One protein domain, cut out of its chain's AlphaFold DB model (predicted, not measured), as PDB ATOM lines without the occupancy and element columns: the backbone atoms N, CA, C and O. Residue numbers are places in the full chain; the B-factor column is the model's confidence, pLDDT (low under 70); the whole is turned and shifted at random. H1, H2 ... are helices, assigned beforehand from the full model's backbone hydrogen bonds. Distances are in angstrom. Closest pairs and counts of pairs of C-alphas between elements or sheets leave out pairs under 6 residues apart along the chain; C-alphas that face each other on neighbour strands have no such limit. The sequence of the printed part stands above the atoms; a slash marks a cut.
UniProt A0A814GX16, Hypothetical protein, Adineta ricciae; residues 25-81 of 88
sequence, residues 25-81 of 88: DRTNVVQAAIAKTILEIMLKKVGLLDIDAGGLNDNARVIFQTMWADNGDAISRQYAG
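Overview. This is residues 25 to 81 of the 88 residues of the protein "Hypothetical protein" of Adineta ricciae (UniProt A0A814GX16). Two long helices, H1 and H2, make a loose helical hairpin, and a long loop, residues 46 to 57, joins them at one end of the rod. The printed part has 57 residues with two named helices, H1 then H2, and no named strand; the class is all helix. The whole is loose, with a radius of gyration of the C-alphas of 13.3 A, and spans 42 by 18 by 16 A.

Along the chain. H1 holds residues 25 to 45, 30.2 A long, from C-alpha 25 at (113.527, 101.073, 136.639). H2 holds residues 58 to 80, 32.2 A long, ending with C-alpha 80 at (120.749, 108.849, 141.792).

Arrangement. H1 and H2 touch, the closest C-alphas being those of Asn 28 and Gly 72, 6.0 A apart. H2 touches H1 with residues 64 to 72 alone. They run opposite ways at a tilt of 37 degrees, only just steep. In H1 and H2 every O i to N i+4 pair is within hydrogen-bond range.

Size, cuts and confidence. The C-alphas farthest apart, those of Asp 52 and Gly 81, are 43.1 A apart. The printed part has no cut. The link from H1 to H2, 12 residues, is long. Mean pLDDT of the printed part is 89.8; residue 53 is under 70.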
ATOM      1  N   ASP A  25     113.708 101.759 137.924       76.12
ATOM      2  CA  ASP A  25     113.527 101.073 136.639       76.12
ATOM      3  C   ASP A  25     112.231 100.265 136.577       76.12
ATOM      4  O   ASP A  25     111.512 100.309 135.576       76.12
ATOM      5  N   ARG A  26     111.875  99.561 137.663       77.94
ATOM      6  CA  ARG A  26     110.641  98.759 137.696       77.94
ATOM      7  C   ARG A  26     109.398  99.645 137.648       77.94
ATOM      8  O   ARG A  26     108.429  99.278 136.986       77.94
ATOM      9  N   THR A  27     109.434 100.829 138.264       84.81
ATOM     10  CA  THR A  27     108.372 101.831 138.086       84.81
ATOM     11  C   THR A  27     108.293 102.338 136.651       84.81
ATOM     12  O   THR A  27     107.189 102.390 136.111       84.81
ATOM     13  N   ASN A  28     109.428 102.658 136.016       89.56
ATOM     14  CA  ASN A  28     109.446 103.200 134.653       89.56
ATOM     15  C   ASN A  28     108.870 102.200 133.638       89.56
ATOM     16  O   ASN A  28     108.051 102.574 132.801       89.56
ATOM     17  N   VAL A  29     109.207 100.912 133.759       89.75
ATOM     18  CA  VAL A  29     108.667  99.855 132.882       89.75
ATOM     19  C   VAL A  29     107.149  99.717 133.021       89.75
ATOM     20  O   VAL A  29     106.440  99.644 132.016       89.75
ATOM     21  N   VAL A  30     106.624  99.707 134.252       90.88
ATOM     22  CA  VAL A  30     105.172  99.607 134.483       90.88
ATOM     23  C   VAL A  30     104.450 100.841 133.941       90.88
ATOM     24  O   VAL A  30     103.418 100.712 133.282       90.88
ATOM     25  N   GLN A  31     105.002 102.034 134.169       93.69
ATOM     26  CA  GLN A  31     104.445 103.279 133.638       93.69
ATOM     27  C   GLN A  31     104.452 103.296 132.103       93.69
ATOM     28  O   GLN A  31     103.432 103.642 131.503       93.69
ATOM     29  N   ALA A  32     105.536 102.838 131.467       94.88
ATOM     30  CA  ALA A  32     105.634 102.717 130.015       94.88
ATOM     31  C   ALA A  32     104.575 101.766 129.444       94.88
ATOM     32  O   ALA A  32     103.941 102.071 128.434       94.88
ATOM     33  N   ALA A  33     104.329 100.631 130.104       94.06
ATOM     34  CA  ALA A  33     103.295  99.691 129.682       94.06
ATOM     35  C   ALA A  33     101.892 100.323 129.737       94.06
ATOM     36  O   ALA A  33     101.150 100.246 128.756       94.06
ATOM     37  N   ILE A  34     101.558 101.010 130.839       95.06
ATOM     38  CA  ILE A  34     100.282 101.733 130.980       95.06
ATOM     39  C   ILE A  34     100.151 102.795 129.880       95.06
ATOM     40  O   ILE A  34      99.125 102.863 129.200       95.06
ATOM     41  N   ALA A  35     101.195 103.596 129.665       96.00
ATOM     42  CA  ALA A  35     101.191 104.646 128.656       96.00
ATOM     43  C   ALA A  35     101.020 104.096 127.234       96.00
ATOM     44  O   ALA A  35     100.272 104.682 126.452       96.00
ATOM     45  N   LYS A  36     101.640 102.952 126.908       95.88
ATOM     46  CA  LYS A  36     101.469 102.291 125.606       95.88
ATOM     47  C   LYS A  36     100.013 101.899 125.378       95.88
ATOM     48  O   LYS A  36      99.459 102.204 124.325       95.88
ATOM     49  N   THR A  37      99.383 101.263 126.365       94.31
ATOM     50  CA  THR A  37      97.973 100.858 126.274       94.31
ATOM     51  C   THR A  37      97.056 102.062 126.074       94.31
ATOM     52  O   THR A  37      96.185 102.037 125.205       94.31
ATOM     53  N   ILE A  38      97.261 103.137 126.838       94.69
ATOM     54  CA  ILE A  38      96.453 104.356 126.708       94.69
ATOM     55  C   ILE A  38      96.679 105.034 125.351       94.69
ATOM     56  O   ILE A  38      95.705 105.447 124.721       94.69
ATOM     57  N   LEU A  39      97.921 105.092 124.863       95.00
ATOM     58  CA  LEU A  39      98.244 105.639 123.544       95.00
ATOM     59  C   LEU A  39      97.524 104.875 122.427       95.00
ATOM     60  O   LEU A  39      96.908 105.495 121.564       95.00
ATOM     61  N   GLU A  40      97.545 103.542 122.452       94.25
ATOM     62  CA  GLU A  40      96.839 102.723 121.458       94.25
ATOM     63  C   GLU A  40      95.324 102.960 121.499       94.25
ATOM     64  O   GLU A  40      94.697 103.110 120.450       94.25
ATOM     65  N   ILE A  41      94.730 103.074 122.693       92.06
ATOM     66  CA  ILE A  41      93.308 103.422 122.849       92.06
ATOM     67  C   ILE A  41      93.017 104.807 122.256       92.06
ATOM     68  O   ILE A  41      92.024 104.973 121.545       92.06
ATOM     69  N   MET A  42      93.863 105.802 122.532       93.06
ATOM     70  CA  MET A  42      93.707 107.158 121.999       93.06
ATOM     71  C   MET A  42      93.805 107.172 120.472       93.06
ATOM     72  O   MET A  42      92.933 107.745 119.823       93.06
ATOM     73  N   LEU A  43      94.802 106.494 119.895       92.81
ATOM     74  CA  LEU A  43      94.997 106.410 118.446       92.81
ATOM     75  C   LEU A  43      93.837 105.700 117.741       92.81
ATOM     76  O   LEU A  43      93.402 106.164 116.685       92.81
ATOM     77  N   LYS A  44      93.282 104.637 118.342       91.88
ATOM     78  CA  LYS A  44      92.064 103.980 117.837       91.88
ATOM     79  C   LYS A  44      90.870 104.934 117.844       91.88
ATOM     80  O   LYS A  44      90.160 105.034 116.850       91.88
ATOM     81  N   LYS A  45      90.677 105.696 118.928       89.69
ATOM     82  CA  LYS A  45      89.573 106.670 119.044       89.69
ATOM     83  C   LYS A  45      89.629 107.781 117.994       89.69
ATOM     84  O   LYS A  45      88.579 108.239 117.560       89.69
ATOM     85  N   VAL A  46      90.826 108.213 117.591       90.38
ATOM     86  CA  VAL A  46      90.998 109.245 116.550       90.38
ATOM     87  C   VAL A  46      91.127 108.669 115.133       90.38
ATOM     88  O   VAL A  46      91.342 109.427 114.191       90.38
ATOM     89  N   GLY A  47      90.994 107.349 114.964       90.00
ATOM     90  CA  GLY A  47      91.056 106.682 113.659       90.00
ATOM     91  C   GLY A  47      92.457 106.601 113.045       90.00
ATOM     92  O   GLY A  47      92.577 106.411 111.838       90.00
ATOM     93  N   LEU A  48      93.515 106.761 113.849       90.25
ATOM     94  CA  LEU A  48      94.915 106.660 113.407       90.25
ATOM     95  C   LEU A  48      95.507 105.256 113.586       90.25
ATOM     96  O   LEU A  48      96.584 104.972 113.064       90.25
ATOM     97  N   LEU A  49      94.826 104.388 114.332       91.25
ATOM     98  CA  LEU A  49      95.184 102.986 114.498       91.25
ATOM     99  C   LEU A  49      93.942 102.128 114.262       91.25
ATOM    100  O   LEU A  49      92.890 102.409 114.835       91.25
ATOM    101  N   ASP A  50      94.071 101.092 113.437       85.94
ATOM    102  CA  ASP A  50      92.969 100.168 113.181       85.94
ATOM    103  C   ASP A  50      92.621  99.372 114.451       85.94
ATOM    104  O   ASP A  50      93.483  99.068 115.286       85.94
ATOM    105  N   ILE A  51      91.347  99.035 114.614       73.88
ATOM    106  CA  ILE A  51      90.855  98.263 115.757       73.88
ATOM    107  C   ILE A  51      91.480  96.866 115.742       73.88
ATOM    108  O   ILE A  51      91.896  96.398 116.810       73.88
ATOM    109  N   ASP A  52      91.642  96.298 114.543       79.44
ATOM    110  CA  ASP A  52      92.210  94.972 114.285       79.44
ATOM    111  C   ASP A  52      93.732  94.989 114.071       79.44
ATOM    112  O   ASP A  52      94.372  93.936 114.014       79.44
ATOM    113  N   ALA A  53      94.351  96.174 113.993       69.62
ATOM    114  CA  ALA A  53      95.804  96.266 113.986       69.62
ATOM    115  C   ALA A  53      96.350  95.779 115.335       69.62
ATOM    116  O   ALA A  53      95.913  96.224 116.402       69.62
ATOM    117  N   GLY A  54      97.353  94.898 115.290       79.75
ATOM    118  CA  GLY A  54      98.038  94.312 116.450       79.75
ATOM    119  C   GLY A  54      98.842  95.294 117.321       79.75
ATOM    120  O   GLY A  54      99.795  94.878 117.976       79.75
ATOM    121  N   GLY A  55      98.486  96.582 117.331       87.44
ATOM    122  CA  GLY A  55      99.138  97.658 118.079       87.44
ATOM    123  C   GLY A  55      99.919  98.627 117.193       87.44
ATOM    124  O   GLY A  55      99.702  98.713 115.984       87.44
ATOM    125  N   LEU A  56     100.827  99.385 117.813       91.00
ATOM    126  CA  LEU A  56     101.720 100.311 117.108       91.00
ATOM    127  C   LEU A  56     102.532  99.601 116.010       91.00
ATOM    128  O   LEU A  56     103.045  98.504 116.225       91.00
ATOM    129  N   ASN A  57     102.719 100.268 114.868       91.06
ATOM    130  CA  ASN A  57     103.672  99.811 113.854       91.06
ATOM    131  C   ASN A  57     105.123  99.896 114.368       91.06
ATOM    132  O   ASN A  57     105.401 100.526 115.392       91.06
ATOM    133  N   ASP A  58     106.060  99.286 113.641       91.69
ATOM    134  CA  ASP A  58     107.458  99.200 114.076       91.69
ATOM    135  C   ASP A  58     108.108 100.566 114.319       91.69
ATOM    136  O   ASP A  58     108.774 100.751 115.336       91.69
ATOM    137  N   ASN A  59     107.852 101.549 113.454       93.50
ATOM    138  CA  ASN A  59     108.412 102.893 113.604       93.50
ATOM    139  C   ASN A  59     107.901 103.579 114.880       93.50
ATOM    140  O   ASN A  59     108.689 104.088 115.675       93.50
ATOM    141  N   ALA A  60     106.585 103.560 115.109       93.38
ATOM    142  CA  ALA A  60     105.975 104.138 116.303       93.38
ATOM    143  C   ALA A  60     106.414 103.401 117.578       93.38
ATOM    144  O   ALA A  60     106.638 104.034 118.609       93.38
ATOM    145  N   ARG A  61     106.592 102.077 117.503       94.19
ATOM    146  CA  ARG A  61     107.105 101.261 118.607       94.19
ATOM    147  C   ARG A  61     108.532 101.653 118.989       94.19
ATOM    148  O   ARG A  61     108.788 101.823 120.177       94.19
ATOM    149  N   VAL A  62     109.427 101.822 118.015       96.12
ATOM    150  CA  VAL A  62     110.814 102.252 118.267       96.12
ATOM    151  C   VAL A  62     110.839 103.643 118.895       96.12
ATOM    152  O   VAL A  62     111.462 103.821 119.936       96.12
ATOM    153  N   ILE A  63     110.095 104.600 118.332       96.75
ATOM    154  CA  ILE A  63     110.009 105.965 118.880       96.75
ATOM    155  C   ILE A  63     109.508 105.939 120.330       96.75
ATOM    156  O   ILE A  63     110.094 106.583 121.199       96.75
ATOM    157  N   PHE A  64     108.455 105.166 120.609       96.50
ATOM    158  CA  PHE A  64     107.912 105.025 121.957       96.50
ATOM    159  C   PHE A  64     108.941 104.433 122.931       96.50
ATOM    160  O   PHE A  64     109.097 104.931 124.042       96.50
ATOM    161  N   GLN A  65     109.660 103.387 122.519       95.06
ATOM    162  CA  GLN A  65     110.683 102.749 123.349       95.06
ATOM    163  C   GLN A  65     111.852 103.690 123.647       95.06
ATOM    164  O   GLN A  65     112.264 103.775 124.802       95.06
ATOM    165  N   THR A  66     112.346 104.429 122.650       96.38
ATOM    166  CA  THR A  66     113.400 105.435 122.846       96.38
ATOM    167  C   THR A  66     112.944 106.524 123.813       96.38
ATOM    168  O   THR A  66     113.640 106.808 124.781       96.38
ATOM    169  N   MET A  67     111.731 107.055 123.631       97.06
ATOM    170  CA  MET A  67     111.178 108.085 124.516       97.06
ATOM    171  C   MET A  67     111.098 107.620 125.979       97.06
ATOM    172  O   MET A  67     111.404 108.382 126.895       97.06
ATOM    173  N   TRP A  68     110.700 106.366 126.215       95.56
ATOM    174  CA  TRP A  68     110.607 105.809 127.569       95.56
ATOM    175  C   TRP A  68     111.956 105.405 128.174       95.56
ATOM    176  O   TRP A  68     112.077 105.389 129.404       95.56
ATOM    177  N   ALA A  69     112.964 105.123 127.346       92.75
ATOM    178  CA  ALA A  69     114.347 104.980 127.795       92.75
ATOM    179  C   ALA A  69     114.900 106.333 128.271       92.75
ATOM    180  O   ALA A  69     115.342 106.437 129.415       92.75
ATOM    181  N   ASP A  70     114.739 107.387 127.463       93.56
ATOM    182  CA  ASP A  70     115.178 108.746 127.805       93.56
ATOM    183  C   ASP A  70     114.483 109.271 129.074       93.56
ATOM    184  O   ASP A  70     115.108 109.922 129.918       93.56
ATOM    185  N   ASN A  71     113.191 108.957 129.244       93.12
ATOM    186  CA  ASN A  71     112.447 109.255 130.467       93.12
ATOM    187  C   ASN A  71     113.053 108.547 131.688       93.12
ATOM    188  O   ASN A  71     113.255 109.178 132.727       93.12
ATOM    189  N   GLY A  72     113.377 107.257 131.558       90.50
ATOM    190  CA  GLY A  72     114.042 106.491 132.612       90.50
ATOM    191  C   GLY A  72     115.369 107.127 133.022       90.50
ATOM    192  O   GLY A  72     115.589 107.382 134.208       90.50
ATOM    193  N   ASP A  73     116.207 107.480 132.046       89.94
ATOM    194  CA  ASP A  73     117.494 108.132 132.295       89.94
ATOM    195  C   ASP A  73     117.334 109.494 132.975       89.94
ATOM    196  O   ASP A  73     118.067 109.821 133.911       89.94
ATOM    197  N   ALA A  74     116.349 110.292 132.555       89.69
ATOM    198  CA  ALA A  74     116.073 111.584 133.170       89.69
ATOM    199  C   ALA A  74     115.667 111.452 134.643       89.69
ATOM    200  O   ALA A  74     116.199 112.185 135.483       89.69
ATOM    201  N   ILE A  75     114.771 110.517 134.974       86.75
ATOM    202  CA  ILE A  75     114.339 110.319 136.363       86.75
ATOM    203  C   ILE A  75     115.482 109.718 137.196       86.75
ATOM    204  O   ILE A  75     115.690 110.123 138.341       86.75
ATOM    205  N   SER A  76     116.283 108.815 136.620       86.12
ATOM    206  CA  SER A  76     117.438 108.237 137.312       86.12
ATOM    207  C   SER A  76     118.493 109.290 137.636       86.12
ATOM    208  O   SER A  76     118.984 109.340 138.766       86.12
ATOM    209  N   ARG A  77     118.773 110.218 136.712       85.56
ATOM    210  CA  ARG A  77     119.675 111.346 136.986       85.56
ATOM    211  C   ARG A  77     119.170 112.220 138.130       85.56
ATOM    212  O   ARG A  77     119.977 112.660 138.942       85.56
ATOM    213  N   GLN A  78     117.860 112.445 138.230       84.25
ATOM    214  CA  GLN A  78     117.284 113.223 139.332       84.25
ATOM    215  C   GLN A  78     117.399 112.511 140.685       84.25
ATOM    216  O   GLN A  78     117.606 113.171 141.700       84.25
ATOM    217  N   TYR A  79     117.264 111.183 140.712       78.88
ATOM    218  CA  TYR A  79     117.233 110.418 141.961       78.88
ATOM    219  C   TYR A  79     118.621 109.954 142.433       78.88
ATOM    220  O   TYR A  79     118.926 110.016 143.621       78.88
ATOM    221  N   ALA A  80     119.464 109.489 141.510       82.50
ATOM    222  CA  ALA A  80     120.749 108.849 141.792       82.50
ATOM    223  C   ALA A  80     121.958 109.588 141.186       82.50
ATOM    224  O   ALA A  80     123.098 109.186 141.414       82.50
ATOM    225  N   GLY A  81     121.738 110.654 140.406       80.00
ATOM    226  CA  GLY A  81     122.811 111.407 139.745       80.00
ATOM    227  C   GLY A  81     123.433 110.699 138.536       80.00
ATOM    228  O   GLY A  81     124.431 111.176 138.001       80.00
TER     229      GLY A  81